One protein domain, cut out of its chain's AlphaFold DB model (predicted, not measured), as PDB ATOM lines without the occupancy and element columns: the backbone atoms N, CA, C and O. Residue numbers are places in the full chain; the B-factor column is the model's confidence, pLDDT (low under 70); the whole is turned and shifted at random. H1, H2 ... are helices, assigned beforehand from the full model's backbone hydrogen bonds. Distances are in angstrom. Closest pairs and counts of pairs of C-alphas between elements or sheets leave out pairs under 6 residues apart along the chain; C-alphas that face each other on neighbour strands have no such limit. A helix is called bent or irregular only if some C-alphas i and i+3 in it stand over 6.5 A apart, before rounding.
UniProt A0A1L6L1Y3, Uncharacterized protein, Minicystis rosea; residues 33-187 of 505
ATOM      1  N   LEU A  33      95.628 107.981 152.050       93.12
ATOM      2  CA  LEU A  33      95.756 109.435 152.089       93.12
ATOM      3  C   LEU A  33      97.053 109.877 151.399       93.12
ATOM      4  O   LEU A  33      98.147 109.645 151.915       93.12
ATOM      5  N   ARG A  34      96.934 110.552 150.250       94.44
ATOM      6  CA  ARG A  34      98.044 111.295 149.628       94.44
ATOM      7  C   ARG A  34      98.496 112.402 150.588       94.44
ATOM      8  O   ARG A  34      97.651 113.056 151.184       94.44
ATOM      9  N   GLY A  35      99.805 112.582 150.760       95.06
ATOM     10  CA  GLY A  35     100.351 113.462 151.799       95.06
ATOM     11  C   GLY A  35     100.174 114.960 151.534       95.06
ATOM     12  O   GLY A  35     100.235 115.385 150.375       95.06
ATOM     13  N   LYS A  36     100.059 115.771 152.599       94.75
ATOM     14  CA  LYS A  36      99.993 117.248 152.522       94.75
ATOM     15  C   LYS A  36     101.181 117.812 151.730       94.75
ATOM     16  O   LYS A  36     101.002 118.702 150.897       94.75
ATOM     17  N   ALA A  37     102.378 117.247 151.911       93.31
ATOM     18  CA  ALA A  37     103.568 117.620 151.145       93.31
ATOM     19  C   ALA A  37     103.425 117.314 149.636       93.31
ATOM     20  O   ALA A  37     103.776 118.143 148.798       93.31
ATOM     21  N   ALA A  38     102.846 116.162 149.275       94.00
ATOM     22  CA  ALA A  38     102.633 115.734 147.885       94.00
ATOM     23  C   ALA A  38     101.437 116.421 147.187       94.00
ATOM     24  O   ALA A  38     101.359 116.426 145.954       94.00
ATOM     25  N   LEU A  39     100.503 116.988 147.958       95.50
ATOM     26  CA  LEU A  39      99.487 117.934 147.485       95.50
ATOM     27  C   LEU A  39     100.139 119.282 147.145       95.50
ATOM     28  O   LEU A  39      99.996 119.779 146.030       95.50
ATOM     29  N   LEU A  40     100.903 119.851 148.081       95.31
ATOM     30  CA  LEU A  40     101.539 121.156 147.894       95.31
ATOM     31  C   LEU A  40     102.609 121.141 146.793       95.31
ATOM     32  O   LEU A  40     102.680 122.095 146.024       95.31
ATOM     33  N   ALA A  41     103.372 120.055 146.636       93.06
ATOM     34  CA  ALA A  41     104.312 119.896 145.523       93.06
ATOM     35  C   ALA A  41     103.617 119.953 144.145       93.06
ATOM     36  O   ALA A  41     104.059 120.688 143.264       93.06
ATOM     37  N   GLY A  42     102.483 119.262 143.972       93.81
ATOM     38  CA  GLY A  42     101.711 119.326 142.722       93.81
ATOM     39  C   GLY A  42     101.088 120.704 142.460       93.81
ATOM     40  O   GLY A  42     100.943 121.115 141.309       93.81
ATOM     41  N   LEU A  43     100.775 121.460 143.519       94.44
ATOM     42  CA  LEU A  43     100.357 122.858 143.393       94.44
ATOM     43  C   LEU A  43     101.520 123.780 143.016       94.44
ATOM     44  O   LEU A  43     101.323 124.652 142.176       94.44
ATOM     45  N   VAL A  44     102.730 123.565 143.544       93.75
ATOM     46  CA  VAL A  44     103.945 124.294 143.128       93.75
ATOM     47  C   VAL A  44     104.193 124.135 141.626       93.75
ATOM     48  O   VAL A  44     104.399 125.131 140.936       93.75
ATOM     49  N   GLU A  45     104.126 122.910 141.100       91.81
ATOM     50  CA  GLU A  45     104.347 122.632 139.673       91.81
ATOM     51  C   GLU A  45     103.337 123.350 138.764       91.81
ATOM     52  O   GLU A  45     103.704 123.883 137.714       91.81
ATOM     53  N   ARG A  46     102.066 123.409 139.181       92.94
ATOM     54  CA  ARG A  46     100.974 124.026 138.409       92.94
ATOM     55  C   ARG A  46     100.941 125.551 138.546       92.94
ATOM     56  O   ARG A  46     100.761 126.250 137.549       92.94
ATOM     57  N   LEU A  47     101.196 126.078 139.744       93.44
ATOM     58  CA  LEU A  47     101.280 127.517 140.024       93.44
ATOM     59  C   LEU A  47     102.610 128.145 139.572       93.44
ATOM     60  O   LEU A  47     102.736 129.367 139.586       93.44
ATOM     61  N   ALA A  48     103.580 127.359 139.092       84.38
ATOM     62  CA  ALA A  48     104.863 127.858 138.593       84.38
ATOM     63  C   ALA A  48     104.741 128.927 137.483       84.38
ATOM     64  O   ALA A  48     105.665 129.712 137.293       84.38
ATOM     65  N   LYS A  49     103.625 128.996 136.746       84.31
ATOM     66  CA  LYS A  49     103.382 130.032 135.718       84.31
ATOM     67  C   LYS A  49     102.374 131.111 136.140       84.31
ATOM     68  O   LYS A  49     102.020 131.957 135.323       84.31
ATOM     69  N   ALA A  50     101.908 131.088 137.389       89.62
ATOM     70  CA  ALA A  50     101.006 132.097 137.925       89.62
ATOM     71  C   ALA A  50     101.725 133.437 138.166       89.62
ATOM     72  O   ALA A  50     102.945 133.501 138.340       89.62
ATOM     73  N   LYS A  51     100.946 134.521 138.207       91.94
ATOM     74  CA  LYS A  51     101.414 135.833 138.677       91.94
ATOM     75  C   LYS A  51     101.709 135.784 140.187       91.94
ATOM     76  O   LYS A  51     101.090 134.974 140.879       91.94
ATOM     77  N   PRO A  52     102.594 136.653 140.715       93.12
ATOM     78  CA  PRO A  52     102.886 136.762 142.148       93.12
ATOM     79  C   PRO A  52     101.740 137.451 142.919       93.12
ATOM     80  O   PRO A  52     101.913 138.507 143.521       93.12
ATOM     81  N   GLU A  53     100.549 136.858 142.864       94.88
ATOM     82  CA  GLU A  53      99.360 137.272 143.616       94.88
ATOM     83  C   GLU A  53      99.475 136.801 145.082       94.88
ATOM     84  O   GLU A  53     100.014 135.712 145.315       94.88
ATOM     85  N   PRO A  54      98.944 137.534 146.084       94.19
ATOM     86  CA  PRO A  54      99.183 137.212 147.494       94.19
ATOM     87  C   PRO A  54      98.734 135.799 147.903       94.19
ATOM     88  O   PRO A  54      99.521 135.071 148.499       94.19
ATOM     89  N   ALA A  55      97.539 135.347 147.507       95.19
ATOM     90  CA  ALA A  55      97.072 133.981 147.768       95.19
ATOM     91  C   ALA A  55      98.007 132.896 147.191       95.19
ATOM     92  O   ALA A  55      98.248 131.876 147.841       95.19
ATOM     93  N   VAL A  56      98.575 133.122 145.999       96.06
ATOM     94  CA  VAL A  56      99.550 132.204 145.384       96.06
ATOM     95  C   VAL A  56     100.849 132.201 146.188       96.06
ATOM     96  O   VAL A  56     101.379 131.131 146.481       96.06
ATOM     97  N   ALA A  57     101.322 133.371 146.623       95.69
ATOM     98  CA  ALA A  57     102.477 133.481 147.508       95.69
ATOM     99  C   ALA A  57     102.245 132.818 148.884       95.69
ATOM    100  O   ALA A  57     103.176 132.218 149.417       95.69
ATOM    101  N   THR A  58     101.021 132.826 149.426       96.31
ATOM    102  CA  THR A  58     100.654 132.078 150.645       96.31
ATOM    103  C   THR A  58     100.763 130.567 150.445       96.31
ATOM    104  O   THR A  58     101.424 129.898 151.239       96.31
ATOM    105  N   VAL A  59     100.188 130.011 149.371       95.88
ATOM    106  CA  VAL A  59     100.259 128.559 149.094       95.88
ATOM    107  C   VAL A  59     101.693 128.114 148.780       95.88
ATOM    108  O   VAL A  59     102.147 127.092 149.296       95.88
ATOM    109  N   LEU A  60     102.443 128.894 147.996       95.25
ATOM    110  CA  LEU A  60     103.846 128.605 147.681       95.25
ATOM    111  C   LEU A  60     104.777 128.817 148.888       95.25
ATOM    112  O   LEU A  60     105.747 128.079 149.036       95.25
ATOM    113  N   GLY A  61     104.474 129.766 149.778       95.00
ATOM    114  CA  GLY A  61     105.195 129.983 151.034       95.00
ATOM    115  C   GLY A  61     104.949 128.879 152.055       95.00
ATOM    116  O   GLY A  61     105.893 128.392 152.671       95.00
ATOM    117  N   ALA A  62     103.712 128.395 152.161       95.19
ATOM    118  CA  ALA A  62     103.391 127.196 152.924       95.19
ATOM    119  C   ALA A  62     104.134 125.969 152.364       95.19
ATOM    120  O   ALA A  62     104.767 125.222 153.113       95.19
ATOM    121  N   ALA A  63     104.134 125.790 151.042       94.19
ATOM    122  CA  ALA A  63     104.917 124.740 150.407       94.19
ATOM    123  C   ALA A  63     106.423 124.881 150.723       94.19
ATOM    124  O   ALA A  63     107.048 123.887 151.080       94.19
ATOM    125  N   TRP A  64     106.988 126.097 150.676       93.06
ATOM    126  CA  TRP A  64     108.400 126.382 150.984       93.06
ATOM    127  C   TRP A  64     108.780 126.083 152.441       93.06
ATOM    128  O   TRP A  64     109.765 125.379 152.665       93.06
ATOM    129  N   ILE A  65     107.968 126.504 153.423       92.31
ATOM    130  CA  ILE A  65     108.108 126.074 154.831       92.31
ATOM    131  C   ILE A  65     108.081 124.541 154.897       92.31
ATOM    132  O   ILE A  65     108.934 123.915 155.523       92.31
ATOM    133  N   GLY A  66     107.119 123.926 154.205       84.31
ATOM    134  CA  GLY A  66     106.939 122.482 154.144       84.31
ATOM    135  C   GLY A  66     108.030 121.710 153.395       84.31
ATOM    136  O   GLY A  66     108.060 120.487 153.528       84.31
ATOM    137  N   SER A  67     108.907 122.342 152.608       77.44
ATOM    138  CA  SER A  67     109.892 121.657 151.755       77.44
ATOM    139  C   SER A  67     111.027 122.579 151.290       77.44
ATOM    140  O   SER A  67     110.864 123.403 150.390       77.44
ATOM    141  N   ALA A  68     112.232 122.337 151.815       55.84
ATOM    142  CA  ALA A  68     113.446 123.143 151.618       55.84
ATOM    143  C   ALA A  68     114.061 123.137 150.190       55.84
ATOM    144  O   ALA A  68     115.221 123.504 150.021       55.84
ATOM    145  N   GLY A  69     113.323 122.700 149.161       63.22
ATOM    146  CA  GLY A  69     113.831 122.487 147.795       63.22
ATOM    147  C   GLY A  69     112.964 123.045 146.661       63.22
ATOM    148  O   GLY A  69     113.237 122.759 145.495       63.22
ATOM    149  N   ILE A  70     111.914 123.812 146.968       80.38
ATOM    150  CA  ILE A  70     110.989 124.342 145.956       80.38
ATOM    151  C   ILE A  70     111.663 125.383 145.059       80.38
ATOM    152  O   ILE A  70     112.201 126.389 145.520       80.38
ATOM    153  N   ARG A  71     111.588 125.147 143.745       80.44
ATOM    154  CA  ARG A  71     112.048 126.077 142.711       80.44
ATOM    155  C   ARG A  71     110.907 127.005 142.317       80.44
ATOM    156  O   ARG A  71     110.000 126.604 141.592       80.44
ATOM    157  N   LEU A  72     110.967 128.244 142.792       85.31
ATOM    158  CA  LEU A  72     110.077 129.313 142.344       85.31
ATOM    159  C   LEU A  72     110.525 129.812 140.961       85.31
ATOM    160  O   LEU A  72     111.706 129.766 140.622       85.31
ATOM    161  N   SER A  73     109.572 130.248 140.142       78.25
ATOM    162  CA  SER A  73     109.767 130.477 138.702       78.25
ATOM    163  C   SER A  73     110.338 131.842 138.317       78.25
ATOM    164  O   SER A  73     110.716 132.046 137.165       78.25
ATOM    165  N   SER A  74     110.362 132.790 139.253       88.31
ATOM    166  CA  SER A  74     110.874 134.145 139.057       88.31
ATOM    167  C   SER A  74     111.256 134.773 140.394       88.31
ATOM    168  O   SER A  74     110.667 134.447 141.429       88.31
ATOM    169  N   ASP A  75     112.186 135.728 140.369       90.94
ATOM    170  CA  ASP A  75     112.606 136.460 141.569       90.94
ATOM    171  C   ASP A  75     111.452 137.254 142.200       90.94
ATOM    172  O   ASP A  75     111.371 137.356 143.422       90.94
ATOM    173  N   ALA A  76     110.510 137.739 141.383       93.31
ATOM    174  CA  ALA A  76     109.295 138.409 141.849       93.31
ATOM    175  C   ALA A  76     108.381 137.470 142.658       93.31
ATOM    176  O   ALA A  76     107.861 137.864 143.701       93.31
ATOM    177  N   MET A  77     108.226 136.211 142.226       94.31
ATOM    178  CA  MET A  77     107.511 135.197 143.011       94.31
ATOM    179  C   MET A  77     108.282 134.833 144.287       94.31
ATOM    180  O   MET A  77     107.681 134.670 145.346       94.31
ATOM    181  N   ALA A  78     109.614 134.748 144.210       92.69
ATOM    182  CA  ALA A  78     110.452 134.476 145.374       92.69
ATOM    183  C   ALA A  78     110.382 135.591 146.431       92.69
ATOM    184  O   ALA A  78     110.352 135.294 147.624       92.69
ATOM    185  N   GLU A  79     110.296 136.857 146.018       94.50
ATOM    186  CA  GLU A  79     110.137 137.990 146.933       94.50
ATOM    187  C   GLU A  79     108.729 138.070 147.537       94.50
ATOM    188  O   GLU A  79     108.592 138.307 148.737       94.50
ATOM    189  N   ALA A  80     107.684 137.784 146.753       95.12
ATOM    190  CA  ALA A  80     106.318 137.683 147.267       95.12
ATOM    191  C   ALA A  80     106.200 136.579 148.338       95.12
ATOM    192  O   ALA A  80     105.671 136.820 149.423       95.12
ATOM    193  N   VAL A  81     106.771 135.395 148.078       94.88
ATOM    194  CA  VAL A  81     106.823 134.280 149.042       94.88
ATOM    195  C   VAL A  81     107.593 134.661 150.312       94.88
ATOM    196  O   VAL A  81     107.080 134.453 151.413       94.88
ATOM    197  N   ARG A  82     108.784 135.272 150.187       94.56
ATOM    198  CA  ARG A  82     109.555 135.769 151.344       94.56
ATOM    199  C   ARG A  82     108.758 136.779 152.169       94.56
ATOM    200  O   ARG A  82     108.733 136.670 153.390       94.56
ATOM    201  N   THR A  83     108.080 137.716 151.510       95.50
ATOM    202  CA  THR A  83     107.285 138.768 152.161       95.50
ATOM    203  C   THR A  83     106.134 138.179 152.978       95.50
ATOM    204  O   THR A  83     105.947 138.551 154.138       95.50
ATOM    205  N   VAL A  84     105.385 137.226 152.411       95.31
ATOM    206  CA  VAL A  84     104.264 136.570 153.103       95.31
ATOM    207  C   VAL A  84     104.745 135.761 154.309       95.31
ATOM    208  O   VAL A  84     104.176 135.894 155.392       95.31
ATOM    209  N   VAL A  85     105.819 134.976 154.168       94.94
ATOM    210  CA  VAL A  85     106.343 134.176 155.288       94.94
ATOM    211  C   VAL A  85     106.948 135.064 156.380       94.94
ATOM    212  O   VAL A  85     106.629 134.867 157.549       94.94
ATOM    213  N   ALA A  86     107.704 136.109 156.036       94.38
ATOM    214  CA  ALA A  86     108.249 137.047 157.022       94.38
ATOM    215  C   ALA A  86     107.159 137.840 157.776       94.38
ATOM    216  O   ALA A  86     107.335 138.147 158.956       94.38
ATOM    217  N   ARG A  87     106.020 138.150 157.131       93.56
ATOM    218  CA  ARG A  87     104.817 138.712 157.786       93.56
ATOM    219  C   ARG A  87     104.170 137.693 158.732       93.56
ATOM    220  O   ARG A  87     103.712 138.069 159.808       93.56
ATOM    221  N   PHE A  88     104.141 136.416 158.354       92.12
ATOM    222  CA  PHE A  88     103.577 135.338 159.169       92.12
ATOM    223  C   PHE A  88     104.439 134.989 160.392       92.12
ATOM    224  O   PHE A  88     103.891 134.836 161.479       92.12
ATOM    225  N   GLU A  89     105.767 134.935 160.276       91.31
ATOM    226  CA  GLU A  89     106.661 134.640 161.413       91.31
ATOM    227  C   GLU A  89     106.653 135.736 162.500       91.31
ATOM    228  O   GLU A  89     107.021 135.484 163.646       91.31
ATOM    229  N   GLN A  90     106.164 136.938 162.179       87.31
ATOM    230  CA  GLN A  90     105.897 138.007 163.153       87.31
ATOM    231  C   GLN A  90     104.554 137.836 163.892       87.31
ATOM    232  O   GLN A  90     104.342 138.457 164.935       87.31
ATOM    233  N   ASN A  91     103.639 137.002 163.387       80.25
ATOM    234  CA  ASN A  91     102.368 136.697 164.042       80.25
ATOM    235  C   ASN A  91     102.606 135.690 165.191       80.25
ATOM    236  O   ASN A  91     103.148 134.613 164.934       80.25
ATOM    237  N   PRO A  92     102.152 135.955 166.437       72.62
ATOM    238  CA  PRO A  92     102.248 135.001 167.547       72.62
ATOM    239  C   PRO A  92     101.643 133.613 167.273       72.62
ATOM    240  O   PRO A  92     102.046 132.648 167.920       72.62
ATOM    241  N   ALA A  93     100.712 133.494 166.317       73.69
ATOM    242  CA  ALA A  93     100.149 132.216 165.872       73.69
ATOM    243  C   ALA A  93     101.152 131.308 165.127       73.69
ATOM    244  O   ALA A  93     100.887 130.122 164.969       73.69
ATOM    245  N   SER A  94     102.303 131.831 164.691       82.94
ATOM    246  CA  SER A  94     103.351 131.039 164.031       82.94
ATOM    247  C   SER A  94     104.219 130.224 165.001       82.94
ATOM    248  O   SER A  94     104.865 129.269 164.567       82.94
ATOM    249  N   LYS A  95     104.233 130.546 166.308       85.88
ATOM    250  CA  LYS A  95     105.041 129.824 167.309       85.88
ATOM    251  C   LYS A  95     104.470 128.415 167.569       85.88
ATOM    252  O   LYS A  95     103.357 128.332 168.089       85.88
ATOM    253  N   PRO A  96     105.230 127.325 167.332       87.88
ATOM    254  CA  PRO A  96     104.803 125.965 167.668       87.88
ATOM    255  C   PRO A  96     104.551 125.762 169.168       87.88
ATOM    256  O   PRO A  96     105.258 126.310 170.018       87.88
ATOM    257  N   LEU A  97     103.532 124.963 169.502       84.25
ATOM    258  CA  LEU A  97     103.082 124.698 170.874       84.25
ATOM    259  C   LEU A  97     102.590 123.247 171.042       84.25
ATOM    260  O   LEU A  97     102.072 122.642 170.109       84.25
ATOM    261  N   GLY A  98     102.670 122.709 172.263       86.38
ATOM    262  CA  GLY A  98     102.167 121.362 172.577       86.38
ATOM    263  C   GLY A  98     103.079 120.267 172.022       86.38
ATOM    264  O   GLY A  98     104.298 120.414 172.072       86.38
ATOM    265  N   PHE A  99     102.505 119.189 171.479       90.06
ATOM    266  CA  PHE A  99     103.283 118.128 170.825       90.06
ATOM    267  C   PHE A  99     104.025 118.612 169.567       90.06
ATOM    268  O   PHE A  99     104.997 117.987 169.149       90.06
ATOM    269  N   TYR A 100     103.641 119.756 168.987       92.25
ATOM    270  CA  TYR A 100     104.332 120.300 167.816       92.25
ATOM    271  C   TYR A 100     105.774 120.755 168.087       92.25
ATOM    272  O   TYR A 100     106.522 120.949 167.138       92.25
ATOM    273  N   THR A 101     106.198 120.875 169.353       91.56
ATOM    274  CA  THR A 101     107.599 121.162 169.722       91.56
ATOM    275  C   THR A 101     108.427 119.892 169.980       91.56
ATOM    276  O   THR A 101     109.469 119.971 170.628       91.56
ATOM    277  N   TRP A 102     107.947 118.704 169.585       93.38
ATOM    278  CA  TRP A 102     108.660 117.433 169.800       93.38
ATOM    279  C   TRP A 102     109.639 117.080 168.675       93.38
ATOM    280  O   TRP A 102     110.581 116.327 168.908       93.38
ATOM    281  N   SER A 103     109.451 117.606 167.461       94.69
ATOM    282  CA  SER A 103     110.398 117.419 166.357       94.69
ATOM    283  C   SER A 103     110.374 118.597 165.372       94.69
ATOM    284  O   SER A 103     109.337 119.252 165.235       94.69
ATOM    285  N   PRO A 104     111.471 118.846 164.627       94.44
ATOM    286  CA  PRO A 104     111.500 119.873 163.582       94.44
ATOM    287  C   PRO A 104     110.451 119.660 162.483       94.44
ATOM    288  O   PRO A 104     109.971 120.625 161.893       94.44
ATOM    289  N   ASP A 105     110.064 118.409 162.219       94.75
ATOM    290  CA  ASP A 105     109.029 118.076 161.237       94.75
ATOM    291  C   ASP A 105     107.633 118.473 161.718       94.75
ATOM    292  O   ASP A 105     106.848 119.023 160.946       94.75
ATOM    293  N   LEU A 106     107.341 118.277 163.006       94.94
ATOM    294  CA  LEU A 106     106.095 118.743 163.607       94.94
ATOM    295  C   LEU A 106     106.054 120.278 163.695       94.94
ATOM    296  O   LEU A 106     105.026 120.870 163.371       94.94
ATOM    297  N   GLU A 107     107.167 120.944 164.025       94.31
ATOM    298  CA  GLU A 107     107.249 122.410 163.950       94.31
ATOM    299  C   GLU A 107     107.005 122.933 162.524       94.31
ATOM    300  O   GLU A 107     106.310 123.935 162.335       94.31
ATOM    301  N   ARG A 108     107.560 122.248 161.516       94.81
ATOM    302  CA  ARG A 108     107.396 122.557 160.090       94.81
ATOM    303  C   ARG A 108     105.941 122.410 159.641       94.81
ATOM    304  O   ARG A 108     105.422 123.319 158.993       94.81
ATOM    305  N   ILE A 109     105.273 121.318 160.023       94.75
ATOM    306  CA  ILE A 109     103.838 121.103 159.772       94.75
ATOM    307  C   ILE A 109     103.007 122.199 160.449       94.75
ATOM    308  O   ILE A 109     102.188 122.827 159.784       94.75
ATOM    309  N   PHE A 110     103.262 122.495 161.728       93.38
ATOM    310  CA  PHE A 110     102.545 123.531 162.479       93.38
ATOM    311  C   PHE A 110     102.603 124.898 161.788       93.38
ATOM    312  O   PHE A 110     101.564 125.494 161.501       93.38
ATOM    313  N   ARG A 111     103.815 125.392 161.492       93.75
ATOM    314  CA  ARG A 111     104.021 126.715 160.877       93.75
ATOM    315  C   ARG A 111     103.342 126.798 159.514       93.75
ATOM    316  O   ARG A 111     102.688 127.790 159.207       93.75
ATOM    317  N   ARG A 112     103.469 125.745 158.706       94.69
ATOM    318  CA  ARG A 112     102.848 125.669 157.386       94.69
ATOM    319  C   ARG A 112     101.326 125.686 157.459       94.69
ATOM    320  O   ARG A 112     100.690 126.459 156.747       94.69
ATOM    321  N   ASP A 113     100.742 124.821 158.275       94.06
ATOM    322  CA  ASP A 113      99.294 124.648 158.308       94.06
ATOM    323  C   ASP A 113      98.624 125.879 158.949       94.06
ATOM    324  O   ASP A 113      97.569 126.301 158.483       94.06
ATOM    325  N   HIS A 114      99.285 126.562 159.897       90.06
ATOM    326  CA  HIS A 114      98.852 127.883 160.374       90.06
ATOM    327  C   HIS A 114      99.008 129.014 159.338       90.06
ATOM    328  O   HIS A 114      98.225 129.967 159.374       90.06
ATOM    329  N   LEU A 115      99.943 128.919 158.384       93.81
ATOM    330  CA  LEU A 115      99.993 129.832 157.233       93.81
ATOM    331  C   LEU A 115      98.832 129.565 156.252       93.81
ATOM    332  O   LEU A 115      98.231 130.506 155.742       93.81
ATOM    333  N   LEU A 116      98.446 128.301 156.049       94.62
ATOM    334  CA  LEU A 116      97.275 127.920 155.238       94.62
ATOM    335  C   LEU A 116      95.919 128.213 155.922       94.62
ATOM    336  O   LEU A 116      94.887 128.211 155.245       94.62
ATOM    337  N   GLN A 117      95.935 128.513 157.227       91.62
ATOM    338  CA  GLN A 117      94.819 129.072 158.007       91.62
ATOM    339  C   GLN A 117      94.719 130.609 157.939       91.62
ATOM    340  O   GLN A 117      93.794 131.176 158.521       91.62
ATOM    341  N   GLN A 118      95.631 131.309 157.253       88.56
ATOM    342  CA  GLN A 118      95.441 132.736 156.962       88.56
ATOM    343  C   GLN A 118      94.423 132.921 155.824       88.56
ATOM    344  O   GLN A 118      94.231 132.027 154.996       88.56
ATOM    345  N   GLU A 119      93.766 134.082 155.782       91.12
ATOM    346  CA  GLU A 119      92.853 134.430 154.687       91.12
ATOM    347  C   GLU A 119      93.634 134.572 153.372       91.12
ATOM    348  O   GLU A 119      94.723 135.153 153.332       91.12
ATOM    349  N   LEU A 120      93.092 134.029 152.282       93.44
ATOM    350  CA  LEU A 120      93.687 134.151 150.958       93.44
ATOM    351  C   LEU A 120      93.370 135.538 150.380       93.44
ATOM    352  O   LEU A 120      92.248 135.823 149.972       93.44
ATOM    353  N   GLU A 121      94.375 136.408 150.326       91.69
ATOM    354  CA  GLU A 121      94.257 137.750 149.747       91.69
ATOM    355  C   GLU A 121      94.379 137.707 148.198       91.69
ATOM    356  O   GLU A 121      95.313 137.125 147.644       91.69
ATOM    357  N   GLY A 122      93.473 138.377 147.472       90.38
ATOM    358  CA  GLY A 122      93.593 138.623 146.021       90.38
ATOM    359  C   GLY A 122      92.877 137.616 145.104       90.38
ATOM    360  O   GLY A 122      93.307 136.478 144.915       90.38
ATOM    361  N   ALA A 123      91.809 138.081 144.442       89.12
ATOM    362  CA  ALA A 123      90.910 137.256 143.628       89.12
ATOM    363  C   ALA A 123      91.595 136.481 142.488       89.12
ATOM    364  O   ALA A 123      91.323 135.297 142.305       89.12
ATOM    365  N   ALA A 124      92.510 137.117 141.747       90.19
ATOM    366  CA  ALA A 124      93.228 136.462 140.650       90.19
ATOM    367  C   ALA A 124      94.112 135.300 141.140       90.19
ATOM    368  O   ALA A 124      94.242 134.288 140.452       90.19
ATOM    369  N   GLY A 125      94.675 135.420 142.348       93.06
ATOM    370  CA  GLY A 125      95.455 134.357 142.973       93.06
ATOM    371  C   GLY A 125      94.593 133.182 143.429       93.06
ATOM    372  O   GLY A 125      94.960 132.032 143.199       93.06
ATOM    373  N   ILE A 126      93.419 133.459 144.007       93.12
ATOM    374  CA  ILE A 126      92.447 132.421 144.387       93.12
ATOM    375  C   ILE A 126      91.980 131.644 143.151       93.12
ATOM    376  O   ILE A 126      92.028 130.415 143.167       93.12
ATOM    377  N   SER A 127      91.611 132.328 142.060       91.12
ATOM    378  CA  SER A 127      91.227 131.661 140.807       91.12
ATOM    379  C   SER A 127      92.338 130.755 140.273       91.12
ATOM    380  O   SER A 127      92.063 129.608 139.935       91.12
ATOM    381  N   ALA A 128      93.600 131.203 140.284       93.31
ATOM    382  CA  ALA A 128      94.731 130.377 139.853       93.31
ATOM    383  C   ALA A 128      94.919 129.109 140.714       93.31
ATOM    384  O   ALA A 128      95.282 128.057 140.186       93.31
ATOM    385  N   ILE A 129      94.645 129.175 142.023       95.25
ATOM    386  CA  ILE A 129      94.673 128.005 142.922       95.25
ATOM    387  C   ILE A 129      93.504 127.056 142.620       95.25
ATOM    388  O   ILE A 129      93.712 125.848 142.509       95.25
ATOM    389  N   VAL A 130      92.290 127.588 142.441       94.19
ATOM    390  CA  VAL A 130      91.094 126.807 142.075       94.19
ATOM    391  C   VAL A 130      91.300 126.104 140.730       94.19
ATOM    392  O   VAL A 130      91.063 124.905 140.630       94.19
ATOM    393  N   GLU A 131      91.823 126.802 139.721       93.25
ATOM    394  CA  GLU A 131      92.185 126.238 138.415       93.25
ATOM    395  C   GLU A 131      93.262 125.147 138.537       93.25
ATOM    396  O   GLU A 131      93.111 124.071 137.954       93.25
ATOM    397  N   ALA A 132      94.316 125.372 139.332       94.94
ATOM    398  CA  ALA A 132      95.380 124.393 139.551       94.94
ATOM    399  C   ALA A 132      94.876 123.096 140.212       94.94
ATOM    400  O   ALA A 132      95.312 122.013 139.820       94.94
ATOM    401  N   ILE A 133      93.943 123.192 141.167       95.69
ATOM    402  CA  ILE A 133      93.297 122.031 141.798       95.69
ATOM    403  C   ILE A 133      92.294 121.375 140.833       95.69
ATOM    404  O   ILE A 133      92.283 120.156 140.694       95.69
ATOM    405  N   CYS A 134      91.455 122.142 140.130       93.31
ATOM    406  CA  CYS A 134      90.471 121.598 139.185       93.31
ATOM    407  C   CYS A 134      91.109 120.890 137.980       93.31
ATOM    408  O   CYS A 134      90.523 119.946 137.451       93.31
ATOM    409  N   ALA A 135      92.308 121.305 137.571       93.75
ATOM    410  CA  ALA A 135      93.092 120.661 136.521       93.75
ATOM    411  C   ALA A 135      93.788 119.353 136.968       93.75
ATOM    412  O   ALA A 135      94.585 118.799 136.200       93.75
ATOM    413  N   ASP A 136      93.523 118.864 138.188       94.94
ATOM    414  CA  ASP A 136      94.098 117.639 138.741       94.94
ATOM    415  C   ASP A 136      93.116 116.884 139.659       94.94
ATOM    416  O   ASP A 136      92.786 117.311 140.770       94.94
ATOM    417  N   ALA A 137      92.649 115.716 139.211       95.19
ATOM    418  CA  ALA A 137      91.719 114.906 139.993       95.19
ATOM    419  C   ALA A 137      92.331 114.407 141.318       95.19
ATOM    420  O   ALA A 137      91.603 114.303 142.309       95.19
ATOM    421  N   ASP A 138      93.643 114.157 141.367       95.12
ATOM    422  CA  ASP A 138      94.324 113.679 142.569       95.12
ATOM    423  C   ASP A 138      94.525 114.808 143.578       95.12
ATOM    424  O   ASP A 138      94.271 114.605 144.765       95.12
ATOM    425  N   LEU A 139      94.936 116.006 143.135       95.31
ATOM    426  CA  LEU A 139      95.086 117.153 144.045       95.31
ATOM    427  C   LEU A 139      93.732 117.559 144.633       95.31
ATOM    428  O   LEU A 139      93.645 117.800 145.835       95.31
ATOM    429  N   ARG A 140      92.659 117.558 143.829       96.12
ATOM    430  CA  ARG A 140      91.295 117.812 144.322       96.12
ATOM    431  C   ARG A 140      90.845 116.772 145.351       96.12
ATOM    432  O   ARG A 140      90.241 117.137 146.357       96.12
ATOM    433  N   THR A 141      91.158 115.497 145.118       96.50
ATOM    434  CA  THR A 141      90.815 114.401 146.041       96.50
ATOM    435  C   THR A 141      91.620 114.491 147.340       96.50
ATOM    436  O   THR A 141      91.044 114.393 148.419       96.50
ATOM    437  N   ALA A 142      92.929 114.750 147.258       96.25
ATOM    438  CA  ALA A 142      93.803 114.921 148.419       96.25
ATOM    439  C   ALA A 142      93.414 116.146 149.264       96.25
ATOM    440  O   ALA A 142      93.332 116.053 150.488       96.25
ATOM    441  N   TYR A 143      93.110 117.275 148.617       97.56
ATOM    442  CA  TYR A 143      92.643 118.493 149.280       97.56
ATOM    443  C   TYR A 143      91.366 118.245 150.098       97.56
ATOM    444  O   TYR A 143      91.333 118.545 151.292       97.56
ATOM    445  N   ALA A 144      90.349 117.624 149.491       97.06
ATOM    446  CA  ALA A 144      89.124 117.255 150.198       97.06
ATOM    447  C   ALA A 144      89.391 116.263 151.347       97.06
ATOM    448  O   ALA A 144      88.910 116.473 152.457       97.06
ATOM    449  N   ALA A 145      90.217 115.236 151.117       96.75
ATOM    450  CA  ALA A 145      90.527 114.219 152.122       96.75
ATOM    451  C   ALA A 145      91.250 114.780 153.363       96.75
ATOM    452  O   ALA A 145      90.973 114.333 154.476       96.75
ATOM    453  N   HIS A 146      92.131 115.778 153.215       95.94
ATOM    454  CA  HIS A 146      92.742 116.454 154.367       95.94
ATOM    455  C   HIS A 146      91.734 117.296 155.154       95.94
ATOM    456  O   HIS A 146      91.744 117.247 156.385       95.94
ATOM    457  N   LEU A 147      90.849 118.031 154.469       95.75
ATOM    458  CA  LEU A 147      89.785 118.803 155.118       95.75
ATOM    459  C   LEU A 147      88.810 117.897 155.881       95.75
ATOM    460  O   LEU A 147      88.440 118.209 157.011       95.75
ATOM    461  N   ASP A 148      88.432 116.757 155.301       95.62
ATOM    462  CA  ASP A 148      87.512 115.807 155.930       95.62
ATOM    463  C   ASP A 148      88.169 115.031 157.087       95.62
ATOM    464  O   ASP A 148      87.516 114.776 158.103       95.62
ATOM    465  N   LEU A 149      89.474 114.731 157.002       94.56
ATOM    466  CA  LEU A 149      90.239 114.197 158.133       94.56
ATOM    467  C   LEU A 149      90.314 115.215 159.281       94.56
ATOM    468  O   LEU A 149      89.991 114.866 160.415       94.56
ATOM    469  N   ALA A 150      90.672 116.473 159.003       90.50
ATOM    470  CA  ALA A 150      90.691 117.536 160.011       90.50
ATOM    471  C   ALA A 150      89.303 117.733 160.649       90.50
ATOM    472  O   ALA A 150      89.191 117.840 161.874       90.50
ATOM    473  N   ALA A 151      88.243 117.673 159.834       90.69
ATOM    474  CA  ALA A 151      86.862 117.780 160.285       90.69
ATOM    475  C   ALA A 151      86.411 116.627 161.197       90.69
ATOM    476  O   ALA A 151      85.552 116.827 162.059       90.69
ATOM    477  N   LYS A 152      86.981 115.425 161.033       94.31
ATOM    478  CA  LYS A 152      86.667 114.250 161.861       94.31
ATOM    479  C   LYS A 152      87.605 114.041 163.047       94.31
ATOM    480  O   LYS A 152      87.171 113.458 164.040       94.31
ATOM    481  N   LEU A 153      88.833 114.550 162.999       89.06
ATOM    482  CA  LEU A 153      89.731 114.581 164.154       89.06
ATOM    483  C   LEU A 153      89.350 115.705 165.119       89.06
ATOM    484  O   LEU A 153      88.980 115.423 166.251       89.06
ATOM    485  N   THR A 154      89.352 116.962 164.678       84.12
ATOM    486  CA  THR A 154      88.954 118.067 165.557       84.12
ATOM    487  C   THR A 154      87.436 118.224 165.514       84.12
ATOM    488  O   THR A 154      86.750 117.692 166.385       84.12
ATOM    489  N   ASN A 155      86.912 118.908 164.493       86.31
ATOM    490  CA  ASN A 155      85.489 119.197 164.296       86.31
ATOM    491  C   ASN A 155      85.241 119.791 162.905       86.31
ATOM    492  O   ASN A 155      86.171 120.321 162.295       86.31
ATOM    493  N   ALA A 156      83.981 119.800 162.452       87.56
ATOM    494  CA  ALA A 156      83.547 120.540 161.263       87.56
ATOM    495  C   ALA A 156      84.176 121.948 161.178       87.56
ATOM    496  O   ALA A 156      84.341 122.628 162.191       87.56
ATOM    497  N   LEU A 157      84.547 122.367 159.969       86.19
ATOM    498  CA  LEU A 157      85.280 123.613 159.721       86.19
ATOM    499  C   LEU A 157      84.446 124.850 160.096       86.19
ATOM    500  O   LEU A 157      83.213 124.803 160.079       86.19
ATOM    501  N   ALA A 158      85.118 125.943 160.458       81.44
ATOM    502  CA  ALA A 158      84.474 127.184 160.883       81.44
ATOM    503  C   ALA A 158      83.573 127.764 159.758       81.44
ATOM    504  O   ALA A 158      84.066 128.057 158.667       81.44
ATOM    505  N   PRO A 159      82.248 127.919 159.969       78.38
ATOM    506  CA  PRO A 159      81.287 128.230 158.898       78.38
ATOM    507  C   PRO A 159      81.341 129.690 158.414       78.38
ATOM    508  O   PRO A 159      80.735 130.051 157.404       78.38
ATOM    509  N   ASP A 160      82.045 130.545 159.148       78.12
ATOM    510  CA  ASP A 160      82.418 131.909 158.796       78.12
ATOM    511  C   ASP A 160      83.709 131.989 157.960       78.12
ATOM    512  O   ASP A 160      83.929 133.022 157.323       78.12
ATOM    513  N   MET A 161      84.491 130.901 157.890       85.06
ATOM    514  CA  MET A 161      85.777 130.796 157.190       85.06
ATOM    515  C   MET A 161      85.732 129.701 156.095       85.06
ATOM    516  O   MET A 161      86.265 128.608 156.292       85.06
ATOM    517  N   PRO A 162      85.069 129.935 154.945       90.44
ATOM    518  CA  PRO A 162      84.860 128.905 153.924       90.44
ATOM    519  C   PRO A 162      86.158 128.423 153.254       90.44
ATOM    520  O   PRO A 162      87.056 129.210 152.946       90.44
ATOM    521  N   ASP A 163      86.204 127.118 152.973       93.06
ATOM    522  CA  ASP A 163      87.261 126.460 152.195       93.06
ATOM    523  C   ASP A 163      87.000 126.498 150.671       93.06
ATOM    524  O   ASP A 163      85.940 126.926 150.204       93.06
ATOM    525  N   LEU A 164      87.968 126.038 149.869       93.50
ATOM    526  CA  LEU A 164      87.899 126.124 148.405       93.50
ATOM    527  C   LEU A 164      86.851 125.190 147.763       93.50
ATOM    528  O   LEU A 164      86.546 125.364 146.584       93.50
ATOM    529  N   ARG A 165      86.271 124.207 148.473       93.12
ATOM    530  CA  ARG A 165      85.411 123.163 147.869       93.12
ATOM    531  C   ARG A 165      84.154 123.693 147.180       93.12
ATOM    532  O   ARG A 165      83.699 123.048 146.240       93.12
ATOM    533  N   GLY A 166      83.632 124.855 147.584       87.75
ATOM    534  CA  GLY A 166      82.559 125.537 146.847       87.75
ATOM    535  C   GLY A 166      83.001 125.907 145.426       87.75
ATOM    536  O   GLY A 166      82.446 125.413 144.448       87.75
ATOM    537  N   PHE A 167      84.092 126.665 145.325       86.62
ATOM    538  CA  PHE A 167      84.705 127.098 144.063       86.62
ATOM    539  C   PHE A 167      85.177 125.918 143.191       86.62
ATOM    540  O   PHE A 167      85.138 125.990 141.965       86.62
ATOM    541  N   LEU A 168      85.582 124.799 143.807       88.31
ATOM    542  CA  LEU A 168      85.938 123.557 143.101       88.31
ATOM    543  C   LEU A 168      84.721 122.803 142.528       88.31
ATOM    544  O   LEU A 168      84.900 121.931 141.669       88.31
ATOM    545  N   ALA A 169      83.503 123.111 142.990       84.19
ATOM    546  CA  ALA A 169      82.247 122.561 142.480       84.19
ATOM    547  C   ALA A 169      81.614 123.437 141.380       84.19
ATOM    548  O   ALA A 169      81.004 122.894 140.457       84.19
ATOM    549  N   THR A 170      81.803 124.762 141.426       79.75
ATOM    550  CA  THR A 170      81.284 125.716 140.423       79.75
ATOM    551  C   THR A 170      82.338 126.657 139.792       79.75
ATOM    552  O   THR A 170      82.093 127.861 139.702       79.75
ATOM    553  N   PRO A 171      83.468 126.144 139.242       69.62
ATOM    554  CA  PRO A 171      84.581 126.979 138.776       69.62
ATOM    555  C   PRO A 171      84.183 128.127 137.839       69.62
ATOM    556  O   PRO A 171      83.459 127.937 136.857       69.62
ATOM    557  N   GLY A 172      84.718 129.316 138.124       62.97
ATOM    558  CA  GLY A 172      84.559 130.508 137.288       62.97
ATOM    559  C   GLY A 172      83.199 131.203 137.393       62.97
ATOM    560  O   GLY A 172      82.865 131.981 136.498       62.97
ATOM    561  N   LYS A 173      82.400 130.934 138.440       56.88
ATOM    562  CA  LYS A 173      81.078 131.564 138.634       56.88
ATOM    563  C   LYS A 173      80.893 132.340 139.938       56.88
ATOM    564  O   LYS A 173      79.941 133.115 140.015       56.88
ATOM    565  N   GLU A 174      81.748 132.180 140.944       57.72
ATOM    566  CA  GLU A 174      81.615 132.923 142.199       57.72
ATOM    567  C   GLU A 174      82.212 134.337 142.138       57.72
ATOM    568  O   GLU A 174      83.330 134.557 141.675       57.72
ATOM    569  N   ALA A 175      81.495 135.297 142.728       53.91
ATOM    570  CA  ALA A 175      82.101 136.521 143.234       53.91
ATOM    571  C   ALA A 175      82.635 136.270 144.653       53.91
ATOM    572  O   ALA A 175      81.925 135.722 145.500       53.91
ATOM    573  N   LEU A 176      83.859 136.722 144.937       61.78
ATOM    574  CA  LEU A 176      84.466 136.675 146.273       61.78
ATOM    575  C   LEU A 176      83.840 137.740 147.189       61.78
ATOM    576  O   LEU A 176      84.424 138.783 147.464       61.78
ATOM    577  N   ALA A 177      82.608 137.480 147.628       54.50
ATOM    578  CA  ALA A 177      81.842 138.350 148.523       54.50
ATOM    579  C   ALA A 177      82.274 138.249 150.002       54.50
ATOM    580  O   ALA A 177      81.792 139.011 150.839       54.50
ATOM    581  N   ARG A 178      83.136 137.281 150.333       66.25
ATOM    582  CA  ARG A 178      83.724 137.017 151.655       66.25
ATOM    583  C   ARG A 178      85.135 136.445 151.460       66.25
ATOM    584  O   ARG A 178      85.440 135.959 150.369       66.25
ATOM    585  N   GLY A 179      85.946 136.476 152.516       81.19
ATOM    586  CA  GLY A 179      87.241 135.795 152.566       81.19
ATOM    587  C   GLY A 179      87.143 134.291 152.306       81.19
ATOM    588  O   GLY A 179      86.073 133.692 152.451       81.19
ATOM    589  N   VAL A 180      88.268 133.687 151.922       90.69
ATOM    590  CA  VAL A 180      88.397 132.254 151.617       90.69
ATOM    591  C   VAL A 180      89.708 131.734 152.195       90.69
ATOM    592  O   VAL A 180      90.715 132.440 152.191       90.69
ATOM    593  N   TRP A 181      89.704 130.494 152.673       93.38
ATOM    594  CA  TRP A 181      90.836 129.870 153.354       93.38
ATOM    595  C   TRP A 181      91.287 128.598 152.638       93.38
ATOM    596  O   TRP A 181      90.470 127.858 152.091       93.38
ATOM    597  N   PHE A 182      92.594 128.314 152.650       95.25
ATOM    598  CA  PHE A 182      93.095 127.069 152.062       95.25
ATOM    599  C   PHE A 182      92.790 125.886 152.985       95.25
ATOM    600  O   PHE A 182      92.120 124.943 152.574       95.25
ATOM    601  N   PHE A 183      93.211 125.968 154.248       92.62
ATOM    602  CA  PHE A 183      92.813 125.053 155.317       92.62
ATOM    603  C   PHE A 183      92.231 125.887 156.471       92.62
ATOM    604  O   PHE A 183      92.996 126.309 157.334       92.62
ATOM    605  N   PRO A 184      90.919 126.189 156.507       87.75
ATOM    606  CA  PRO A 184      90.338 126.917 157.635       87.75
ATOM    607  C   PRO A 184      90.399 126.099 158.937       87.75
ATOM    608  O   PRO A 184      90.450 124.866 158.898       87.75
ATOM    609  N   PRO A 185      90.367 126.760 160.106       84.69
ATOM    610  CA  PRO A 185      90.339 126.081 161.394       84.69
ATOM    611  C   PRO A 185      89.015 125.335 161.625       84.69
ATOM    612  O   PRO A 185      87.954 125.696 161.108       84.69
ATOM    613  N   SER A 186      89.065 124.304 162.469       83.75
ATOM    614  CA  SER A 186      87.874 123.616 162.972       83.75
ATOM    615  C   SER A 186      87.103 124.452 163.997       83.75
ATOM    616  O   SER A 186      87.684 125.149 164.830       83.75
ATOM    617  N   ARG A 187      85.776 124.310 163.980       81.06
ATOM    618  CA  ARG A 187      84.835 124.873 164.954       81.06
ATOM    619  C   ARG A 187      85.074 124.306 166.363       81.06
ATOM    620  O   ARG A 187      85.281 123.105 166.528       81.06
TER     621      ARG A 187
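What this domain is: This is residues 33 to 187 of the 505 residues of an uncharacterized protein of Minicystis rosea (UniProt A0A1L6L1Y3). Crossed helices are gathered into one compact body around H2, on which H1, H3, H5 and H6 pack, H5 side by side with it and H3 crossing it. H7 packs on H1 and makes a corner with H6, the short H8 packs on H6, and the short H4 lies at a far end beyond H5; residues 170 to 187 form a long tail without a named element that folds back towards the middle. The printed part has 155 residues with eight named helices, H1 to H8 in order, and no named strand, and its class is all helix. The radius of gyration of the C-alphas is 14.6 A, and the spans are 43 by 39 by 28 A, a rounded outline.

Where its parts are: H1, residues 36 to 47, begins with C-alpha 36 at (99.993, 117.248, 152.522) and is 16.2 A long. H2, residues 54 to 66, is 17.9 A long, and H3, residues 75 to 89, is 20.8 A long. H4, residues 98 to 101, is neither bent nor irregular, but only just: C-alphas 98 and 101 are 6.1 A apart. H5, residues 104 to 116, is 18.4 A long, and H6, residues 123 to 134, is 16.3 A long. H7, residues 137 to 153, is the longest helix at 24.2 A and ends with C-alpha 153 at (89.731, 114.581, 164.154). H8, residues 165 to 169, is 6.3 A long and ends with C-alpha 169 at (82.247, 122.561, 142.480).

How they stand to each other: H2 and H6 are the hubs, touching four helices each. H1 and H2 form a helical hairpin at a steep tilt of 43 degrees; their closest C-alphas, of Leu 40 and Ala 63, are 5.5 A apart. H3 touches H2 about perpendicular, at 74 degrees, closest at the C-alphas of Ala 57 and Val 81, 4.7 A. H5 touches H2 at a shallow tilt of 10 degrees, opposite ways, closest at the C-alphas of Ala 62 and Arg 112, 4.7 A. H4 and H5 touch only at the corner, closest at the C-alphas of Tyr 100 and Leu 106, 4.8 A. Residues 125 to 129 of H6 touch residues 54 to 56 of H2 at a steep tilt of 54 degrees, the same way, closest at the C-alphas of Ala 55 and Gly 125, 5.1 A. Residues 139 to 146 of H7 touch H1, opposite ways at 38 degrees, only just a steep tilt, closest at the C-alphas of Leu 39 and Leu 139, 5.6 A. H6 and H7 only just touch, and only at the corner, with 3 pairs of C-alphas within 8 A, closest at the C-alphas of Ile 133 and Arg 140, 5.3 A. H8 touches residues 130 to 134 of H6, closest at the C-alphas of Val 130 and Leu 168, 6.2 A. H2 and H7 are apart. Every O i to N i+4 pair is within hydrogen-bond range in H2, H3, H5, H6, H7 and H8, and 7 of 8 are in H1; H4 is too short for such a pair.

The domain as a whole: The two C-alphas farthest apart, of Trp 102 and Lys 173, are 44.0 A apart. The printed part has no cut, and the link from H7 to H8, 11 residues, is long. The mean pLDDT of the printed part is 89.1, with residues 68 to 69 and 171 to 178 under 70.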